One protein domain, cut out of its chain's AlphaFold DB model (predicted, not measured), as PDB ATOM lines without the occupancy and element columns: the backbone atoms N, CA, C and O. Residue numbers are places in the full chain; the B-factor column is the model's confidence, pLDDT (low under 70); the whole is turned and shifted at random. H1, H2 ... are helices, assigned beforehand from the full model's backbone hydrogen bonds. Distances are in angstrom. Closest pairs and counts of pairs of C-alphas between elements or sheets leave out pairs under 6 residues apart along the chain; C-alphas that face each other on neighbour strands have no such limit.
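This is residues 4 to 159 of the 689 residues of the protein "Glycyl-glycine endopeptidase ALE-1" of Andreesenia angusta (UniProt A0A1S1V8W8). What would one see first? Three crossed helices, H2, H7 and H8, pack on one another as one cluster, with H1 folded back along H2 as a helical hairpin and the short H6 at H7; in a second, smaller cluster the short helices H3 and H5 both pack on H4, the centres of the three making a triangle. A long loop, residues 36 to 64, links the two clusters and reaches outward near Gly 60. What is the make-up? The printed part has 156 residues, with eight named helices, H1 to H8 in order along the chain, and no named strand, in the class all helix. How large is it? It is compact, with a radius of gyration of the C-alphas of 14.5 A, and its rounded outline spans 41 by 34 by 28 A.

What stands round the longest helix? H8, residues 140 to 158, touches H2, residues 21 to 35, at a steep tilt of 52 degrees, opposite ways, and their closest C-alphas, those of Gly 29 and Ala 150, are 4.0 A apart. With its residues 143 to 151 alone H8 touches residues 119 to 124 of H7, residues 119 to 131; the closest C-alphas are those of Ser 120 and Lys 147, 5.3 A apart, and the tilt is steep at 58 degrees. H2 touches H7 too, at a steep tilt of 53 degrees, the same way, with the C-alphas of Ala 26 and Thr 123 closest at 4.2 A. What else meets these helices? H1, residues 4 to 16, forms a hairpin with H2 at a steep tilt of 41 degrees, opposite ways, and the C-alphas of Leu 14 and Val 24 are closest at 6.2 A. H6, residues 109 to 113, and H7 only just touch, with 3 pairs of C-alphas within 8 A, the closest being Phe 112 and Leu 122 at 6.1 A. How does the other group stand? H4, residues 76 to 88, touches H3, residues 65 to 72, at a steep tilt of 55 degrees, with the C-alphas of Leu 69 and Phe 82 closest at 6.8 A, and touches H5, residues 92 to 95, with those of Ala 85 and Ala 92 closest at 5.4 A. H4 and H1 are close but not clearly touching, with the C-alphas of Val 10 and Leu 80 at 7.3 A, while H2 and H4 are apart. Are the backbones in order? Every O i to N i+4 pair is within hydrogen-bond range in H1, H2, H3, H4, H6 and H7, against 12 of 15 in H8, and H5 is too short for such a pair.

Where does the first helix begin? H1 starts at C-alpha 4, at (147.841, 173.445, 85.750), and is 18.2 A long. Which helices are longest? H8 measures 27.0 A and ends at C-alpha 158, at (162.703, 169.862, 86.625); H2 measures 20.7 A, H4 18.3 A and H7 16.6 A. Where is the second group found? H4 begins at C-alpha 76, at (141.832, 164.513, 93.852), with the 8 residues of H3 before it and the 4 of H5 after it.

How far does it reach? The two C-alphas farthest apart, those of Gly 60 and Gly 159, are 45.2 A apart. Which links are long? The links H2 to H3, with 29 residues, and H5 to H6, with 13, are long, and the printed part has no cut. Where is confidence low? Mean pLDDT of the printed part is 85.6, and it is under 70 at residues 44 to 47, 59 to 62, 104 to 105, 134 to 144 and 159.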
ATOM      1  N   SER A   4     146.432 173.238  85.391       77.88
ATOM      2  CA  SER A   4     147.841 173.445  85.750       77.88
ATOM      3  C   SER A   4     148.098 173.260  87.247       77.88
ATOM      4  O   SER A   4     149.113 172.689  87.637       77.88
ATOM      5  N   GLU A   5     147.164 173.700  88.092       85.06
ATOM      6  CA  GLU A   5     147.217 173.475  89.539       85.06
ATOM      7  C   GLU A   5     147.095 171.983  89.880       85.06
ATOM      8  O   GLU A   5     147.855 171.485  90.710       85.06
ATOM      9  N   ARG A   6     146.199 171.245  89.208       90.44
ATOM     10  CA  ARG A   6     146.075 169.789  89.400       90.44
ATOM     11  C   ARG A   6     147.354 169.063  88.992       90.44
ATOM     12  O   ARG A   6     147.835 168.234  89.755       90.44
ATOM     13  N   GLU A   7     147.938 169.405  87.844       91.44
ATOM     14  CA  GLU A   7     149.220 168.850  87.380       91.44
ATOM     15  C   GLU A   7     150.334 169.045  88.426       91.44
ATOM     16  O   GLU A   7     151.052 168.096  88.748       91.44
ATOM     17  N   ALA A   8     150.434 170.241  89.016       87.50
ATOM     18  CA  ALA A   8     151.409 170.534  90.067       87.50
ATOM     19  C   ALA A   8     151.160 169.730  91.356       87.50
ATOM     20  O   ALA A   8     152.114 169.248  91.976       87.50
ATOM     21  N   VAL A   9     149.895 169.536  91.751       93.56
ATOM     22  CA  VAL A   9     149.525 168.697  92.904       93.56
ATOM     23  C   VAL A   9     149.901 167.234  92.667       93.56
ATOM     24  O   VAL A   9     150.501 166.621  93.550       93.56
ATOM     25  N   VAL A  10     149.626 166.686  91.476       95.69
ATOM     26  CA  VAL A  10     150.007 165.305  91.126       95.69
ATOM     27  C   VAL A  10     151.525 165.126  91.177       95.69
ATOM     28  O   VAL A  10     152.008 164.180  91.804       95.69
ATOM     29  N   TRP A  11     152.282 166.049  90.571       94.06
ATOM     30  CA  TRP A  11     153.746 166.016  90.602       94.06
ATOM     31  C   TRP A  11     154.275 166.021  92.041       94.06
ATOM     32  O   TRP A  11     155.045 165.140  92.433       94.06
ATOM     33  N   LYS A  12     153.814 166.981  92.855       91.88
ATOM     34  CA  LYS A  12     154.238 167.135  94.252       91.88
ATOM     35  C   LYS A  12     153.895 165.906  95.093       91.88
ATOM     36  O   LYS A  12     154.732 165.467  95.878       91.88
ATOM     37  N   PHE A  13     152.702 165.337  94.922       96.94
ATOM     38  CA  PHE A  13     152.274 164.144  95.649       96.94
ATOM     39  C   PHE A  13     153.179 162.944  95.349       96.94
ATOM     40  O   PHE A  13     153.716 162.334  96.272       96.94
ATOM     41  N   LEU A  14     153.405 162.625  94.068       95.94
ATOM     42  CA  LEU A  14     154.198 161.453  93.683       95.94
ATOM     43  C   LEU A  14     155.681 161.610  94.053       95.94
ATOM     44  O   LEU A  14     156.288 160.656  94.543       95.94
ATOM     45  N   ARG A  15     156.253 162.816  93.905       95.44
ATOM     46  CA  ARG A  15     157.604 163.118  94.414       95.44
ATOM     47  C   ARG A  15     157.677 162.984  95.934       95.44
ATOM     48  O   ARG A  15     158.622 162.388  96.438       95.44
ATOM     49  N   GLY A  16     156.664 163.473  96.652       91.00
ATOM     50  CA  GLY A  16     156.561 163.367  98.110       91.00
ATOM     51  C   GLY A  16     156.444 161.929  98.625       91.00
ATOM     52  O   GLY A  16     156.853 161.647  99.746       91.00
ATOM     53  N   LYS A  17     155.951 160.998  97.800       93.62
ATOM     54  CA  LYS A  17     155.956 159.550  98.076       93.62
ATOM     55  C   LYS A  17     157.288 158.858  97.738       93.62
ATOM     56  O   LYS A  17     157.397 157.645  97.892       93.62
ATOM     57  N   GLY A  18     158.292 159.610  97.281       89.88
ATOM     58  CA  GLY A  18     159.628 159.107  96.959       89.88
ATOM     59  C   GLY A  18     159.805 158.612  95.521       89.88
ATOM     60  O   GLY A  18     160.859 158.068  95.203       89.88
ATOM     61  N   LEU A  19     158.822 158.802  94.630       93.62
ATOM     62  CA  LEU A  19     158.945 158.365  93.239       93.62
ATOM     63  C   LEU A  19     159.925 159.282  92.467       93.62
ATOM     64  O   LEU A  19     159.797 160.508  92.564       93.62
ATOM     65  N   PRO A  20     160.894 158.748  91.697       93.81
ATOM     66  CA  PRO A  20     161.850 159.553  90.931       93.81
ATOM     67  C   PRO A  20     161.193 160.378  89.822       93.81
ATOM     68  O   PRO A  20     160.190 159.969  89.243       93.81
ATOM     69  N   GLU A  21     161.794 161.514  89.467       92.06
ATOM     70  CA  GLU A  21     161.233 162.511  88.534       92.06
ATOM     71  C   GLU A  21     160.848 161.922  87.176       92.06
ATOM     72  O   GLU A  21     159.771 162.213  86.657       92.06
ATOM     73  N   LYS A  22     161.675 161.021  86.632       93.25
ATOM     74  CA  LYS A  22     161.386 160.329  85.366       93.25
ATOM     75  C   LYS A  22     160.145 159.438  85.460       93.25
ATOM     76  O   LYS A  22     159.345 159.393  84.528       93.25
ATOM     77  N   SER A  23     159.962 158.759  86.588       95.06
ATOM     78  CA  SER A  23     158.803 157.899  86.830       95.06
ATOM     79  C   SER A  23     157.550 158.715  87.140       95.06
ATOM     80  O   SER A  23     156.475 158.367  86.662       95.06
ATOM     81  N   VAL A  24     157.672 159.845  87.848       96.56
ATOM     82  CA  VAL A  24     156.563 160.799  88.039       96.56
ATOM     83  C   VAL A  24     156.080 161.335  86.693       96.56
ATOM     84  O   VAL A  24     154.888 161.273  86.389       96.56
ATOM     85  N   ALA A  25     157.009 161.777  85.849       94.19
ATOM     86  CA  ALA A  25     156.725 162.239  84.501       94.19
ATOM     87  C   ALA A  25     156.038 161.163  83.641       94.19
ATOM     88  O   ALA A  25     155.070 161.453  82.937       94.19
ATOM     89  N   ALA A  26     156.476 159.905  83.749       95.56
ATOM     90  CA  ALA A  26     155.856 158.769  83.070       95.56
ATOM     91  C   ALA A  26     154.398 158.524  83.501       95.56
ATOM     92  O   ALA A  26     153.536 158.280  82.649       95.56
ATOM     93  N   VAL A  27     154.093 158.620  84.801       96.88
ATOM     94  CA  VAL A  27     152.710 158.537  85.313       96.88
ATOM     95  C   VAL A  27     151.876 159.706  84.788       96.88
ATOM     96  O   VAL A  27     150.763 159.508  84.304       96.88
ATOM     97  N   MET A  28     152.424 160.918  84.813       96.75
ATOM     98  CA  MET A  28     151.731 162.125  84.357       96.75
ATOM     99  C   MET A  28     151.445 162.128  82.852       96.75
ATOM    100  O   MET A  28     150.342 162.488  82.449       96.75
ATOM    101  N   GLY A  29     152.374 161.652  82.017       92.69
ATOM    102  CA  GLY A  29     152.130 161.475  80.582       92.69
ATOM    103  C   GLY A  29     151.014 160.467  80.288       92.69
ATOM    104  O   GLY A  29     150.274 160.618  79.316       92.69
ATOM    105  N   ASN A  30     150.843 159.469  81.158       95.31
ATOM    106  CA  ASN A  30     149.720 158.542  81.094       95.31
ATOM    107  C   ASN A  30     148.397 159.195  81.530       95.31
ATOM    108  O   ASN A  30     147.437 159.124  80.773       95.31
ATOM    109  N   ILE A  31     148.354 159.891  82.673       95.38
ATOM    110  CA  ILE A  31     147.164 160.633  83.148       95.38
ATOM    111  C   ILE A  31     146.697 161.659  82.106       95.38
ATOM    112  O   ILE A  31     145.505 161.793  81.837       95.38
ATOM    113  N   GLN A  32     147.638 162.348  81.458       93.31
ATOM    114  CA  GLN A  32     147.333 163.296  80.391       93.31
ATOM    115  C   GLN A  32     146.538 162.656  79.252       93.31
ATOM    116  O   GLN A  32     145.603 163.262  78.732       93.31
ATOM    117  N   ALA A  33     146.920 161.442  78.862       88.00
ATOM    118  CA  ALA A  33     146.280 160.708  77.785       88.00
ATOM    119  C   ALA A  33     144.958 160.043  78.198       88.00
ATOM    120  O   ALA A  33     144.155 159.755  77.315       88.00
ATOM    121  N   GLU A  34     144.755 159.776  79.490       88.50
ATOM    122  CA  GLU A  34     143.510 159.200  80.016       88.50
ATOM    123  C   GLU A  34     142.439 160.261  80.264       88.50
ATOM    124  O   GLU A  34     141.295 160.079  79.861       88.50
ATOM    125  N   SER A  35     142.792 161.376  80.911       91.69
ATOM    126  CA  SER A  35     141.786 162.358  81.324       91.69
ATOM    127  C   SER A  35     142.187 163.819  81.184       91.69
ATOM    128  O   SER A  35     141.417 164.699  81.559       91.69
ATOM    129  N   SER A  36     143.390 164.123  80.683       91.31
ATOM    130  CA  SER A  36     143.933 165.491  80.727       91.31
ATOM    131  C   SER A  36     143.864 166.113  82.134       91.31
ATOM    132  O   SER A  36     143.586 167.304  82.288       91.31
ATOM    133  N   PHE A  37     144.111 165.289  83.162       93.38
ATOM    134  CA  PHE A  37     144.028 165.647  84.585       93.38
ATOM    135  C   PHE A  37     142.636 166.091  85.049       93.38
ATOM    136  O   PHE A  37     142.515 166.784  86.062       93.38
ATOM    137  N   ASP A  38     141.573 165.734  84.338       91.88
ATOM    138  CA  ASP A  38     140.213 165.902  84.835       91.88
ATOM    139  C   ASP A  38     139.876 164.766  85.817       91.88
ATOM    140  O   ASP A  38     139.981 163.581  85.492       91.88
ATOM    141  N   THR A  39     139.526 165.137  87.050       91.19
ATOM    142  CA  THR A  39     139.176 164.207  88.133       91.19
ATOM    143  C   THR A  39     137.740 163.716  88.036       91.19
ATOM    144  O   THR A  39     137.411 162.711  88.657       91.19
ATOM    145  N   ASN A  40     136.892 164.410  87.278       90.12
ATOM    146  CA  ASN A  40     135.468 164.114  87.162       90.12
ATOM    147  C   ASN A  40     135.106 163.552  85.783       90.12
ATOM    148  O   ASN A  40     133.928 163.323  85.515       90.12
ATOM    149  N   LEU A  41     136.097 163.336  84.909       89.25
ATOM    150  CA  LEU A  41     135.859 162.815  83.570       89.25
ATOM    151  C   LEU A  41     135.261 161.410  83.644       89.25
ATOM    152  O   LEU A  41     135.899 160.482  84.150       89.25
ATOM    153  N   VAL A  42     134.057 161.278  83.094       83.38
ATOM    154  CA  VAL A  42     133.376 160.007  82.849       83.38
ATOM    155  C   VAL A  42     133.513 159.675  81.366       83.38
ATOM    156  O   VAL A  42     133.265 160.532  80.516       83.38
ATOM    157  N   GLU A  43     133.907 158.444  81.055       78.00
ATOM    158  CA  GLU A  43     134.062 157.969  79.679       78.00
ATOM    159  C   GLU A  43     132.731 158.050  78.898       78.00
ATOM    160  O   GLU A  43     131.669 157.639  79.373       78.00
ATOM    161  N   VAL A  44     132.776 158.599  77.681       56.81
ATOM    162  CA  VAL A  44     131.589 158.806  76.834       56.81
ATOM    163  C   VAL A  44     131.268 157.523  76.058       56.81
ATOM    164  O   VAL A  44     132.164 156.884  75.517       56.81
ATOM    165  N   GLY A  45     129.984 157.158  75.954       52.81
ATOM    166  CA  GLY A  45     129.542 156.014  75.137       52.81
ATOM    167  C   GLY A  45     129.335 154.700  75.898       52.81
ATOM    168  O   GLY A  45     129.404 153.630  75.302       52.81
ATOM    169  N   GLY A  46     129.067 154.764  77.208       53.91
ATOM    170  CA  GLY A  46     128.760 153.585  78.032       53.91
ATOM    171  C   GLY A  46     129.991 152.835  78.556       53.91
ATOM    172  O   GLY A  46     129.844 151.781  79.175       53.91
ATOM    173  N   GLY A  47     131.192 153.374  78.329       58.16
ATOM    174  CA  GLY A  47     132.420 152.936  78.982       58.16
ATOM    175  C   GLY A  47     132.408 153.315  80.463       58.16
ATOM    176  O   GLY A  47     131.980 154.399  80.852       58.16
ATOM    177  N   GLY A  48     132.801 152.385  81.326       71.94
ATOM    178  CA  GLY A  48     132.741 152.565  82.773       71.94
ATOM    179  C   GLY A  48     133.854 153.444  83.348       71.94
ATOM    180  O   GLY A  48     133.973 153.463  84.568       71.94
ATOM    181  N   GLY A  49     134.683 154.113  82.535       85.00
ATOM    182  CA  GLY A  49     135.850 154.881  82.979       85.00
ATOM    183  C   GLY A  49     135.513 156.113  83.824       85.00
ATOM    184  O   GLY A  49     134.565 156.841  83.528       85.00
ATOM    185  N   PHE A  50     136.287 156.347  84.888       90.56
ATOM    186  CA  PHE A  50     136.175 157.530  85.745       90.56
ATOM    187  C   PHE A  50     137.540 158.049  86.216       90.56
ATOM    188  O   PHE A  50     138.414 157.262  86.579       90.56
ATOM    189  N   GLY A  51     137.707 159.371  86.263       91.50
ATOM    190  CA  GLY A  51     138.817 160.040  86.952       91.50
ATOM    191  C   GLY A  51     140.170 159.997  86.231       91.50
ATOM    192  O   GLY A  51     140.252 159.716  85.032       91.50
ATOM    193  N   LEU A  52     141.244 160.296  86.975       92.94
ATOM    194  CA  LEU A  52     142.592 160.587  86.449       92.94
ATOM    195  C   LEU A  52     143.175 159.536  85.496       92.94
ATOM    196  O   LEU A  52     143.873 159.890  84.551       92.94
ATOM    197  N   ILE A  53     142.939 158.252  85.762       92.50
ATOM    198  CA  ILE A  53     143.450 157.156  84.924       92.50
ATOM    199  C   ILE A  53     142.334 156.349  84.260       92.50
ATOM    200  O   ILE A  53     142.584 155.229  83.822       92.50
ATOM    201  N   GLN A  54     141.110 156.892  84.245       91.88
ATOM    202  CA  GLN A  54     139.915 156.204  83.759       91.88
ATOM    203  C   GLN A  54     139.747 154.826  84.427       91.88
ATOM    204  O   GLN A  54     139.758 153.782  83.776       91.88
ATOM    205  N   TRP A  55     139.601 154.810  85.759       92.06
ATOM    206  CA  TRP A  55     139.279 153.584  86.494       92.06
ATOM    207  C   TRP A  55     137.982 152.988  85.960       92.06
ATOM    208  O   TRP A  55     136.977 153.682  85.845       92.06
ATOM    209  N   THR A  56     138.010 151.697  85.650       88.00
ATOM    210  CA  THR A  56     136.912 150.982  84.997       88.00
ATOM    211  C   THR A  56     136.446 149.800  85.837       88.00
ATOM    212  O   THR A  56     137.223 149.168  86.563       88.00
ATOM    213  N   ASN A  57     135.159 149.480  85.715       84.94
ATOM    214  CA  ASN A  57     134.615 148.190  86.128       84.94
ATOM    215  C   ASN A  57     134.689 147.190  84.960       84.94
ATOM    216  O   ASN A  57     134.717 147.609  83.798       84.94
ATOM    217  N   PRO A  58     134.703 145.873  85.231       76.12
ATOM    218  CA  PRO A  58     134.554 144.855  84.200       76.12
ATOM    219  C   PRO A  58     133.299 145.091  83.353       76.12
ATOM    220  O   PRO A  58     132.262 145.522  83.858       76.12
ATOM    221  N   LYS A  59     133.387 144.786  82.056       66.88
ATOM    222  CA  LYS A  59     132.290 144.982  81.101       66.88
ATOM    223  C   LYS A  59     131.032 144.233  81.567       66.88
ATOM    224  O   LYS A  59     131.056 143.012  81.682       66.88
ATOM    225  N   GLY A  60     129.949 144.971  81.828       62.00
ATOM    226  CA  GLY A  60     128.673 144.426  82.319       62.00
ATOM    227  C   GLY A  60     128.602 144.162  83.832       62.00
ATOM    228  O   GLY A  60     127.584 143.662  84.300       62.00
ATOM    229  N   GLY A  61     129.647 144.489  84.601       64.62
ATOM    230  CA  GLY A  61     129.689 144.330  86.056       64.62
ATOM    231  C   GLY A  61     129.449 145.639  86.817       64.62
ATOM    232  O   GLY A  61     129.910 146.704  86.408       64.62
ATOM    233  N   SER A  62     128.770 145.556  87.964       67.62
ATOM    234  CA  SER A  62     128.520 146.690  88.872       67.62
ATOM    235  C   SER A  62     129.623 146.911  89.916       67.62
ATOM    236  O   SER A  62     129.545 147.859  90.690       67.62
ATOM    237  N   THR A  63     130.643 146.047  89.956       77.56
ATOM    238  CA  THR A  63     131.738 146.097  90.935       77.56
ATOM    239  C   THR A  63     133.092 145.959  90.243       77.56
ATOM    240  O   THR A  63     133.245 145.185  89.300       77.56
ATOM    241  N   GLY A  64     134.079 146.733  90.688       83.50
ATOM    242  CA  GLY A  64     135.409 146.794  90.086       83.50
ATOM    243  C   GLY A  64     136.209 147.985  90.606       83.50
ATOM    244  O   GLY A  64     135.843 148.586  91.618       83.50
ATOM    245  N   ARG A  65     137.293 148.345  89.909       90.25
ATOM    246  CA  ARG A  65     138.241 149.371  90.378       90.25
ATOM    247  C   ARG A  65     137.585 150.742  90.545       90.25
ATOM    248  O   ARG A  65     137.922 151.473  91.470       90.25
ATOM    249  N   ARG A  66     136.625 151.080  89.677       90.75
ATOM    250  CA  ARG A  66     135.856 152.322  89.800       90.75
ATOM    251  C   ARG A  66     134.996 152.325  91.057       90.75
ATOM    252  O   ARG A  66     135.063 153.277  91.821       90.75
ATOM    253  N   SER A  67     134.229 151.265  91.292       89.06
ATOM    254  CA  SER A  67     133.359 151.187  92.471       89.06
ATOM    255  C   SER A  67     134.150 151.133  93.784       89.06
ATOM    256  O   SER A  67     133.697 151.655  94.800       89.06
ATOM    257  N   GLU A  68     135.346 150.535  93.775       91.94
ATOM    258  CA  GLU A  68     136.273 150.569  94.914       91.94
ATOM    259  C   GLU A  68     136.758 151.999  95.204       91.94
ATOM    260  O   GLU A  68     136.728 152.422  96.361       91.94
ATOM    261  N   LEU A  69     137.125 152.758  94.164       94.19
ATOM    262  CA  LEU A  69     137.482 154.171  94.287       94.19
ATOM    263  C   LEU A  69     136.298 155.014  94.779       94.19
ATOM    264  O   LEU A  69     136.460 155.788  95.713       94.19
ATOM    265  N   GLU A  70     135.107 154.854  94.201       92.50
ATOM    266  CA  GLU A  70     133.907 155.611  94.588       92.50
ATOM    267  C   GLU A  70     133.535 155.392  96.064       92.50
ATOM    268  O   GLU A  70     133.125 156.337  96.738       92.50
ATOM    269  N   ARG A  71     133.746 154.178  96.593       92.25
ATOM    270  CA  ARG A  71     133.549 153.865  98.016       92.25
ATOM    271  C   ARG A  71     134.604 154.505  98.922       92.25
ATOM    272  O   ARG A  71     134.288 154.849 100.056       92.25
ATOM    273  N   TYR A  72     135.846 154.626  98.452       94.75
ATOM    274  CA  TYR A  72     136.918 155.293  99.195       94.75
ATOM    275  C   TYR A  72     136.766 156.822  99.175       94.75
ATOM    276  O   TYR A  72     136.983 157.480 100.188       94.75
ATOM    277  N   GLY A  73     136.372 157.376  98.029       94.00
ATOM    278  CA  GLY A  73     136.163 158.798  97.789       94.00
ATOM    279  C   GLY A  73     136.664 159.226  96.407       94.00
ATOM    280  O   GLY A  73     137.564 158.621  95.830       94.00
ATOM    281  N   ILE A  74     136.093 160.307  95.866       92.75
ATOM    282  CA  ILE A  74     136.347 160.744  94.477       92.75
ATOM    283  C   ILE A  74     137.118 162.063  94.348       92.75
ATOM    284  O   ILE A  74     137.357 162.522  93.232       92.75
ATOM    285  N   THR A  75     137.531 162.690  95.456       94.19
ATOM    286  CA  THR A  75     138.346 163.918  95.382       94.19
ATOM    287  C   THR A  75     139.742 163.619  94.820       94.19
ATOM    288  O   THR A  75     140.181 162.469  94.812       94.19
ATOM    289  N   LEU A  76     140.465 164.653  94.375       93.50
ATOM    290  CA  LEU A  76     141.832 164.513  93.852       93.50
ATOM    291  C   LEU A  76     142.751 163.745  94.820       93.50
ATOM    292  O   LEU A  76     143.446 162.825  94.400       93.50
ATOM    293  N   ASP A  77     142.695 164.060  96.114       94.25
ATOM    294  CA  ASP A  77     143.481 163.376  97.146       94.25
ATOM    295  C   ASP A  77     143.106 161.896  97.289       94.25
ATOM    296  O   ASP A  77     143.993 161.050  97.419       94.25
ATOM    297  N   HIS A  78     141.815 161.554  97.219       96.25
ATOM    298  CA  HIS A  78     141.392 160.152  97.249       96.25
ATOM    299  C   HIS A  78     141.896 159.407  96.006       96.25
ATOM    300  O   HIS A  78     142.492 158.341  96.136       96.25
ATOM    301  N   GLN A  79     141.757 159.995  94.812       97.44
ATOM    302  CA  GLN A  79     142.244 159.397  93.563       97.44
ATOM    303  C   GLN A  79     143.767 159.187  93.568       97.44
ATOM    304  O   GLN A  79     144.247 158.157  93.099       97.44
ATOM    305  N   LEU A  80     144.539 160.117  94.139       97.06
ATOM    306  CA  LEU A  80     145.997 159.999  94.245       97.06
ATOM    307  C   LEU A  80     146.439 158.936  95.258       97.06
ATOM    308  O   LEU A  80     147.348 158.152  94.970       97.06
ATOM    309  N   ASN A  81     145.786 158.859  96.420       95.81
ATOM    310  CA  ASN A  81     146.062 157.805  97.400       95.81
ATOM    311  C   ASN A  81     145.640 156.423  96.883       95.81
ATOM    312  O   ASN A  81     146.364 155.448  97.090       95.81
ATOM    313  N   PHE A  82     144.527 156.342  96.151       96.81
ATOM    314  CA  PHE A  82     144.082 155.114  95.498       96.81
ATOM    315  C   PHE A  82     145.071 154.667  94.411       96.81
ATOM    316  O   PHE A  82     145.530 153.527  94.439       96.81
ATOM    317  N   LEU A  83     145.505 155.580  93.528       96.69
ATOM    318  CA  LEU A  83     146.546 155.327  92.521       96.69
ATOM    319  C   LEU A  83     147.845 154.802  93.153       96.69
ATOM    320  O   LEU A  83     148.439 153.848  92.652       96.69
ATOM    321  N   TRP A  84     148.292 155.413  94.255       96.19
ATOM    322  CA  TRP A  84     149.504 154.986  94.958       96.19
ATOM    323  C   TRP A  84     149.372 153.580  95.551       96.19
ATOM    324  O   TRP A  84     150.295 152.767  95.428       96.19
ATOM    325  N   ALA A  85     148.218 153.282  96.152       95.69
ATOM    326  CA  ALA A  85     147.921 151.967  96.702       95.69
ATOM    327  C   ALA A  85     147.851 150.892  95.609       95.69
ATOM    328  O   ALA A  85     148.402 149.809  95.788       95.69
ATOM    329  N   GLU A  86     147.282 151.197  94.443       95.00
ATOM    330  CA  GLU A  86     147.296 150.275  93.306       95.00
ATOM    331  C   GLU A  86     148.699 150.076  92.729       95.00
ATOM    332  O   GLU A  86     149.052 148.972  92.307       95.00
ATOM    333  N   LEU A  87     149.521 151.125  92.685       94.19
ATOM    334  CA  LEU A  87     150.868 151.024  92.134       94.19
ATOM    335  C   LEU A  87     151.762 150.174  93.043       94.19
ATOM    336  O   LEU A  87     152.436 149.256  92.576       94.19
ATOM    337  N   THR A  88     151.748 150.451  94.345       93.38
ATOM    338  CA  THR A  88     152.741 149.914  95.288       93.38
ATOM    339  C   THR A  88     152.221 148.784  96.174       93.38
ATOM    340  O   THR A  88     153.008 147.947  96.615       93.38
ATOM    341  N   GLY A  89     150.909 148.731  96.414       89.31
ATOM    342  CA  GLY A  89     150.276 147.941  97.472       89.31
ATOM    343  C   GLY A  89     150.260 148.640  98.840       89.31
ATOM    344  O   GLY A  89     149.612 148.158  99.766       89.31
ATOM    345  N   GLN A  90     150.945 149.778  98.994       89.19
ATOM    346  CA  GLN A  90     151.001 150.514 100.258       89.19
ATOM    347  C   GLN A  90     149.743 151.364 100.448       89.19
ATOM    348  O   GLN A  90     149.394 152.167  99.588       89.19
ATOM    349  N   GLY A  91     149.080 151.224 101.598       86.31
ATOM    350  CA  GLY A  91     147.819 151.921 101.886       86.31
ATOM    351  C   GLY A  91     146.561 151.161 101.451       86.31
ATOM    352  O   GLY A  91     145.465 151.687 101.612       86.31
ATOM    353  N   ALA A  92     146.696 149.918 100.974       87.25
ATOM    354  CA  ALA A  92     145.577 149.061 100.569       87.25
ATOM    355  C   ALA A  92     144.526 148.843 101.677       87.25
ATOM    356  O   ALA A  92     143.339 148.745 101.385       87.25
ATOM    357  N   SER A  93     144.932 148.817 102.953       85.25
ATOM    358  CA  SER A  93     144.006 148.708 104.090       85.25
ATOM    359  C   SER A  93     143.124 149.946 104.283       85.25
ATOM    360  O   SER A  93     142.010 149.818 104.777       85.25
ATOM    361  N   ALA A  94     143.603 151.128 103.883       87.12
ATOM    362  CA  ALA A  94     142.868 152.387 103.997       87.12
ATOM    363  C   ALA A  94     142.018 152.682 102.752       87.12
ATOM    364  O   ALA A  94     140.927 153.230 102.870       87.12
ATOM    365  N   THR A  95     142.510 152.324 101.564       89.81
ATOM    366  CA  THR A  95     141.847 152.624 100.284       89.81
ATOM    367  C   THR A  95     140.958 151.490  99.778       89.81
ATOM    368  O   THR A  95     140.102 151.706  98.925       89.81
ATOM    369  N   GLY A  96     141.183 150.260 100.250       87.44
ATOM    370  CA  GLY A  96     140.593 149.046  99.686       87.44
ATOM    371  C   GLY A  96     141.167 148.643  98.321       87.44
ATOM    372  O   GLY A  96     140.719 147.645  97.760       87.44
ATOM    373  N   ALA A  97     142.142 149.389  97.791       90.62
ATOM    374  CA  ALA A  97     142.719 149.158  96.474       90.62
ATOM    375  C   ALA A  97     143.645 147.935  96.459       90.62
ATOM    376  O   ALA A  97     144.405 147.691  97.400       90.62
ATOM    377  N   LYS A  98     143.640 147.193  95.350       90.00
ATOM    378  CA  LYS A  98     144.532 146.044  95.139       90.00
ATOM    379  C   LYS A  98     145.708 146.433  94.257       90.00
ATOM    380  O   LYS A  98     145.565 147.229  93.332       90.00
ATOM    381  N   LYS A  99     146.874 145.831  94.515       91.19
ATOM    382  CA  LYS A  99     148.063 146.065  93.690       91.19
ATOM    383  C   LYS A  99     147.768 145.673  92.244       91.19
ATOM    384  O   LYS A  99     147.471 144.517  91.954       91.19
ATOM    385  N   GLN A 100     147.872 146.651  91.356       90.25
ATOM    386  CA  GLN A 100     147.447 146.529  89.976       90.25
ATOM    387  C   GLN A 100     148.593 146.130  89.053       90.25
ATOM    388  O   GLN A 100     148.324 145.501  88.041       90.25
ATOM    389  N   TRP A 101     149.856 146.458  89.356       91.06
ATOM    390  CA  TRP A 101     150.988 146.170  88.463       91.06
ATOM    391  C   TRP A 101     151.159 144.665  88.198       91.06
ATOM    392  O   TRP A 101     151.407 143.895  89.124       91.06
ATOM    393  N   ILE A 102     151.107 144.260  86.926       88.62
ATOM    394  CA  ILE A 102     151.416 142.894  86.478       88.62
ATOM    395  C   ILE A 102     152.572 142.974  85.494       88.62
ATOM    396  O   ILE A 102     152.512 143.741  84.534       88.62
ATOM    397  N   GLN A 103     153.612 142.172  85.718       84.88
ATOM    398  CA  GLN A 103     154.764 142.141  84.829       84.88
ATOM    399  C   GLN A 103     154.394 141.473  83.504       84.88
ATOM    400  O   GLN A 103     154.288 140.252  83.438       84.88
ATOM    401  N   LYS A 104     154.207 142.280  82.458       68.31
ATOM    402  CA  LYS A 104     153.873 141.805  81.113       68.31
ATOM    403  C   LYS A 104     154.934 142.206  80.087       68.31
ATOM    404  O   LYS A 104     155.358 141.353  79.320       68.31
ATOM    405  N   TYR A 105     155.404 143.460  80.098       69.25
ATOM    406  CA  TYR A 105     156.364 143.981  79.110       69.25
ATOM    407  C   TYR A 105     157.239 145.122  79.652       69.25
ATOM    408  O   TYR A 105     156.788 145.923  80.464       69.25
ATOM    409  N   GLY A 106     158.461 145.266  79.133       80.69
ATOM    410  CA  GLY A 106     159.347 146.387  79.469       80.69
ATOM    411  C   GLY A 106     159.963 146.286  80.868       80.69
ATOM    412  O   GLY A 106     160.242 145.192  81.360       80.69
ATOM    413  N   LEU A 107     160.195 147.436  81.500       84.56
ATOM    414  CA  LEU A 107     160.850 147.529  82.802       84.56
ATOM    415  C   LEU A 107     159.990 146.894  83.895       84.56
ATOM    416  O   LEU A 107     158.764 147.028  83.902       84.56
ATOM    417  N   ASN A 108     160.646 146.209  84.833       89.06
ATOM    418  CA  ASN A 108     159.961 145.615  85.973       89.06
ATOM    419  C   ASN A 108     159.564 146.658  87.026       89.06
ATOM    420  O   ASN A 108     160.043 147.792  87.009       89.06
ATOM    421  N   PHE A 109     158.688 146.263  87.954       92.00
ATOM    422  CA  PHE A 109     158.179 147.142  89.010       92.00
ATOM    423  C   PHE A 109     159.303 147.855  89.781       92.00
ATOM    424  O   PHE A 109     159.258 149.071  89.929       92.00
ATOM    425  N   ASN A 110     160.341 147.129  90.209       91.56
ATOM    426  CA  ASN A 110     161.453 147.719  90.962       91.56
ATOM    427  C   ASN A 110     162.219 148.746  90.117       91.56
ATOM    428  O   ASN A 110     162.470 149.854  90.576       91.56
ATOM    429  N   SER A 111     162.490 148.430  88.849       89.81
ATOM    430  CA  SER A 111     163.156 149.349  87.915       89.81
ATOM    431  C   SER A 111     162.330 150.615  87.679       89.81
ATOM    432  O   SER A 111     162.885 151.708  87.606       89.81
ATOM    433  N   PHE A 112     161.000 150.489  87.619       94.44
ATOM    434  CA  PHE A 112     160.098 151.634  87.517       94.44
ATOM    435  C   PHE A 112     160.112 152.498  88.785       94.44
ATOM    436  O   PHE A 112     160.218 153.720  88.694       94.44
ATOM    437  N   MET A 113     160.053 151.879  89.967       94.25
ATOM    438  CA  MET A 113     160.085 152.594  91.250       94.25
ATOM    439  C   MET A 113     161.435 153.274  91.508       94.25
ATOM    440  O   MET A 113     161.473 154.330  92.128       94.25
ATOM    441  N   GLU A 114     162.525 152.718  90.979       91.62
ATOM    442  CA  GLU A 114     163.877 153.284  91.049       91.62
ATOM    443  C   GLU A 114     164.175 154.291  89.922       91.62
ATOM    444  O   GLU A 114     165.235 154.913  89.913       91.62
ATOM    445  N   GLY A 115     163.257 154.484  88.963       87.38
ATOM    446  CA  GLY A 115     163.451 155.406  87.837       87.38
ATOM    447  C   GLY A 115     164.543 154.972  86.857       87.38
ATOM    448  O   GLY A 115     165.121 155.812  86.162       87.38
ATOM    449  N   LYS A 116     164.840 153.669  86.802       83.38
ATOM    450  CA  LYS A 116     165.843 153.079  85.914       83.38
ATOM    451  C   LYS A 116     165.289 152.962  84.499       83.38
ATOM    452  O   LYS A 116     164.343 152.219  84.271       83.38
ATOM    453  N   GLY A 117     165.908 153.674  83.562       81.06
ATOM    454  CA  GLY A 117     165.523 153.713  82.150       81.06
ATOM    455  C   GLY A 117     165.243 155.131  81.652       81.06
ATOM    456  O   GLY A 117     165.308 156.114  82.400       81.06
ATOM    457  N   SER A 118     164.954 155.251  80.361       84.00
ATOM    458  CA  SER A 118     164.484 156.500  79.761       84.00
ATOM    459  C   SER A 118     163.046 156.813  80.191       84.00
ATOM    460  O   SER A 118     162.264 155.919  80.526       84.00
ATOM    461  N   ILE A 119     162.654 158.091  80.124       84.31
ATOM    462  CA  ILE A 119     161.265 158.515  80.388       84.31
ATOM    463  C   ILE A 119     160.301 157.756  79.463       84.31
ATOM    464  O   ILE A 119     159.218 157.358  79.885       84.31
ATOM    465  N   SER A 120     160.713 157.472  78.225       82.31
ATOM    466  CA  SER A 120     159.948 156.679  77.256       82.31
ATOM    467  C   SER A 120     159.716 155.238  77.679       82.31
ATOM    468  O   SER A 120     158.592 154.747  77.567       82.31
ATOM    469  N   GLU A 121     160.759 154.560  78.154       84.56
ATOM    470  CA  GLU A 121     160.662 153.179  78.629       84.56
ATOM    471  C   GLU A 121     159.813 153.101  79.893       84.56
ATOM    472  O   GLU A 121     158.958 152.223  79.999       84.56
ATOM    473  N   LEU A 122     159.972 154.054  80.815       90.69
ATOM    474  CA  LEU A 122     159.153 154.157  82.023       90.69
ATOM    475  C   LEU A 122     157.679 154.431  81.675       90.69
ATOM    476  O   LEU A 122     156.788 153.777  82.215       90.69
ATOM    477  N   THR A 123     157.412 155.321  80.714       92.81
ATOM    478  CA  THR A 123     156.050 155.656  80.248       92.81
ATOM    479  C   THR A 123     155.358 154.455  79.610       92.81
ATOM    480  O   THR A 123     154.200 154.173  79.929       92.81
ATOM    481  N   ALA A 124     156.066 153.727  78.741       86.62
ATOM    482  CA  ALA A 124     155.552 152.511  78.117       86.62
ATOM    483  C   ALA A 124     155.353 151.389  79.146       86.62
ATOM    484  O   ALA A 124     154.334 150.702  79.118       86.62
ATOM    485  N   SER A 125     156.280 151.233  80.095       89.44
ATOM    486  CA  SER A 125     156.197 150.200  81.135       89.44
ATOM    487  C   SER A 125     155.017 150.445  82.076       89.44
ATOM    488  O   SER A 125     154.282 149.509  82.379       89.44
ATOM    489  N   PHE A 126     154.756 151.695  82.471       93.50
ATOM    490  CA  PHE A 126     153.556 152.034  83.243       93.50
ATOM    491  C   PHE A 126     152.278 151.723  82.452       93.50
ATOM    492  O   PHE A 126     151.391 151.031  82.945       93.50
ATOM    493  N   MET A 127     152.196 152.143  81.188       91.12
ATOM    494  CA  MET A 127     151.033 151.853  80.343       91.12
ATOM    495  C   MET A 127     150.774 150.341  80.224       91.12
ATOM    496  O   MET A 127     149.651 149.876  80.412       91.12
ATOM    497  N   ARG A 128     151.818 149.561  79.931       86.62
ATOM    498  CA  ARG A 128     151.699 148.134  79.613       86.62
ATOM    499  C   ARG A 128     151.522 147.240  80.835       86.62
ATOM    500  O   ARG A 128     150.855 146.217  80.721       86.62
ATOM    501  N   ASN A 129     152.091 147.606  81.982       88.44
ATOM    502  CA  ASN A 129     152.043 146.774  83.186       88.44
ATOM    503  C   ASN A 129     150.975 147.228  84.187       88.44
ATOM    504  O   ASN A 129     150.413 146.386  84.890       88.44
ATOM    505  N   PHE A 130     150.665 148.527  84.243       91.62
ATOM    506  CA  PHE A 130     149.702 149.097  85.188       91.62
ATOM    507  C   PHE A 130     148.331 149.361  84.549       91.62
ATOM    508  O   PHE A 130     147.325 148.849  85.042       91.62
ATOM    509  N   LEU A 131     148.273 150.108  83.438       88.62
ATOM    510  CA  LEU A 131     146.991 150.458  82.800       88.62
ATOM    511  C   LEU A 131     146.394 149.305  81.990       88.62
ATOM    512  O   LEU A 131     145.187 149.098  82.043       88.62
ATOM    513  N   ARG A 132     147.239 148.537  81.289       87.50
ATOM    514  CA  ARG A 132     146.855 147.360  80.487       87.50
ATOM    515  C   ARG A 132     145.641 147.621  79.575       87.50
ATOM    516  O   ARG A 132     144.588 147.019  79.783       87.50
ATOM    517  N   PRO A 133     145.778 148.490  78.556       80.38
ATOM    518  CA  PRO A 133     144.721 148.669  77.564       80.38
ATOM    519  C   PRO A 133     144.429 147.347  76.832       80.38
ATOM    520  O   PRO A 133     145.309 146.491  76.713       80.38
ATOM    521  N   LEU A 134     143.191 147.192  76.348       68.44
ATOM    522  CA  LEU A 134     142.673 145.938  75.776       68.44
ATOM    523  C   LEU A 134     143.496 145.408  74.592       68.44
ATOM    524  O   LEU A 134     143.633 144.195  74.458       68.44
ATOM    525  N   ASP A 135     144.082 146.293  73.785       64.06
ATOM    526  CA  ASP A 135     144.942 145.920  72.661       64.06
ATOM    527  C   ASP A 135     146.378 146.411  72.886       64.06
ATOM    528  O   ASP A 135     146.777 147.509  72.494       64.06
ATOM    529  N   ILE A 136     147.155 145.596  73.602       61.00
ATOM    530  CA  ILE A 136     148.535 145.928  73.962       61.00
ATOM    531  C   ILE A 136     149.507 145.743  72.787       61.00
ATOM    532  O   ILE A 136     150.563 146.375  72.784       61.00
ATOM    533  N   GLU A 137     149.155 144.928  71.788       52.72
ATOM    534  CA  GLU A 137     150.023 144.607  70.647       52.72
ATOM    535  C   GLU A 137     149.905 145.632  69.509       52.72
ATOM    536  O   GLU A 137     150.899 145.894  68.834       52.72
ATOM    537  N   SER A 138     148.765 146.327  69.379       52.34
ATOM    538  CA  SER A 138     148.609 147.492  68.485       52.34
ATOM    539  C   SER A 138     148.762 148.860  69.188       52.34
ATOM    540  O   SER A 138     148.513 149.923  68.607       52.34
ATOM    541  N   SER A 139     149.234 148.875  70.442       56.50
ATOM    542  CA  SER A 139     149.280 150.061  71.321       56.50
ATOM    543  C   SER A 139     150.327 151.136  70.966       56.50
ATOM    544  O   SER A 139     150.529 152.081  71.734       56.50
ATOM    545  N   SER A 140     150.977 151.061  69.801       59.25
ATOM    546  CA  SER A 140     151.975 152.051  69.359       59.25
ATOM    547  C   SER A 140     151.404 153.478  69.297       59.25
ATOM    548  O   SER A 140     152.073 154.434  69.690       59.25
ATOM    549  N   HIS A 141     150.133 153.609  68.909       56.03
ATOM    550  CA  HIS A 141     149.376 154.864  68.910       56.03
ATOM    551  C   HIS A 141     149.063 155.399  70.326       56.03
ATOM    552  O   HIS A 141     148.869 156.598  70.524       56.03
ATOM    553  N   LEU A 142     149.017 154.525  71.338       67.00
ATOM    554  CA  LEU A 142     148.849 154.929  72.736       67.00
ATOM    555  C   LEU A 142     150.171 155.446  73.306       67.00
ATOM    556  O   LEU A 142     150.171 156.389  74.092       67.00
ATOM    557  N   GLU A 143     151.298 154.878  72.886       69.44
ATOM    558  CA  GLU A 143     152.626 155.339  73.293       69.44
ATOM    559  C   GLU A 143     153.014 156.671  72.650       69.44
ATOM    560  O   GLU A 143     153.621 157.510  73.322       69.44
ATOM    561  N   SER A 144     152.625 156.897  71.391       65.12
ATOM    562  CA  SER A 144     152.938 158.126  70.655       65.12
ATOM    563  C   SER A 144     152.312 159.379  71.272       65.12
ATOM    564  O   SER A 144     152.913 160.445  71.198       65.12
ATOM    565  N   ARG A 145     151.165 159.265  71.958       73.44
ATOM    566  CA  ARG A 145     150.538 160.391  72.682       73.44
ATOM    567  C   ARG A 145     151.021 160.566  74.129       73.44
ATOM    568  O   ARG A 145     150.930 161.661  74.675       73.44
ATOM    569  N   ARG A 146     151.537 159.504  74.763       87.12
ATOM    570  CA  ARG A 146     151.941 159.500  76.187       87.12
ATOM    571  C   ARG A 146     153.397 159.908  76.387       87.12
ATOM    572  O   ARG A 146     153.690 160.705  77.276       87.12
ATOM    573  N   LYS A 147     154.313 159.379  75.564       84.88
ATOM    574  CA  LYS A 147     155.763 159.614  75.706       84.88
ATOM    575  C   LYS A 147     156.148 161.088  75.539       84.88
ATOM    576  O   LYS A 147     156.874 161.573  76.405       84.88
ATOM    577  N   PRO A 148     155.641 161.839  74.540       76.94
ATOM    578  CA  PRO A 148     155.974 163.258  74.414       76.94
ATOM    579  C   PRO A 148     155.491 164.071  75.618       76.94
ATOM    580  O   PRO A 148     156.238 164.879  76.158       76.94
ATOM    581  N   LYS A 149     154.275 163.790  76.107       86.19
ATOM    582  CA  LYS A 149     153.715 164.467  77.283       86.19
ATOM    583  C   LYS A 149     154.475 164.149  78.564       86.19
ATOM    584  O   LYS A 149     154.683 165.044  79.372       86.19
ATOM    585  N   ALA A 150     154.967 162.923  78.729       85.62
ATOM    586  CA  ALA A 150     155.864 162.605  79.835       85.62
ATOM    587  C   ALA A 150     157.156 163.445  79.785       85.62
ATOM    588  O   ALA A 150     157.561 163.990  80.807       85.62
ATOM    589  N   HIS A 151     157.772 163.625  78.612       81.44
ATOM    590  CA  HIS A 151     158.964 164.477  78.486       81.44
ATOM    591  C   HIS A 151     158.645 165.951  78.753       81.44
ATOM    592  O   HIS A 151     159.396 166.612  79.463       81.44
ATOM    593  N   GLU A 152     157.501 166.447  78.274       83.44
ATOM    594  CA  GLU A 152     157.025 167.805  78.563       83.44
ATOM    595  C   GLU A 152     156.886 168.050  80.074       83.44
ATOM    596  O   GLU A 152     157.389 169.050  80.581       83.44
ATOM    597  N   TYR A 153     156.276 167.119  80.817       85.25
ATOM    598  CA  TYR A 153     156.150 167.246  82.271       85.25
ATOM    599  C   TYR A 153     157.489 167.133  82.993       85.25
ATOM    600  O   TYR A 153     157.741 167.911  83.911       85.25
ATOM    601  N   TYR A 154     158.363 166.215  82.573       87.50
ATOM    602  CA  TYR A 154     159.707 166.120  83.138       87.50
ATOM    603  C   TYR A 154     160.455 167.446  82.989       87.50
ATOM    604  O   TYR A 154     160.947 167.995  83.971       87.50
ATOM    605  N   ASN A 155     160.474 168.000  81.780       81.38
ATOM    606  CA  ASN A 155     161.141 169.259  81.474       81.38
ATOM    607  C   ASN A 155     160.546 170.422  82.266       81.38
ATOM    608  O   ASN A 155     161.267 171.153  82.942       81.38
ATOM    609  N   ARG A 156     159.214 170.545  82.258       84.94
ATOM    610  CA  ARG A 156     158.497 171.626  82.937       84.94
ATOM    611  C   ARG A 156     158.760 171.662  84.441       84.94
ATOM    612  O   ARG A 156     158.917 172.745  84.991       84.94
ATOM    613  N   PHE A 157     158.774 170.511  85.110       80.12
ATOM    614  CA  PHE A 157     158.878 170.463  86.570       80.12
ATOM    615  C   PHE A 157     160.307 170.289  87.102       80.12
ATOM    616  O   PHE A 157     160.526 170.510  88.291       80.12
ATOM    617  N   THR A 158     161.273 169.928  86.252       80.06
ATOM    618  CA  THR A 158     162.703 169.862  86.625       80.06
ATOM    619  C   THR A 158     163.518 171.048  86.108       80.06
ATOM    620  O   THR A 158     164.653 171.229  86.533       80.06
ATOM    621  N   GLY A 159     162.966 171.852  85.191       61.78
ATOM    622  CA  GLY A 159     163.696 172.928  84.513       61.78
ATOM    623  C   GLY A 159     164.663 172.437  83.423       61.78
ATOM    624  O   GLY A 159     165.494 173.212  82.962       61.78
TER     625      GLY A 159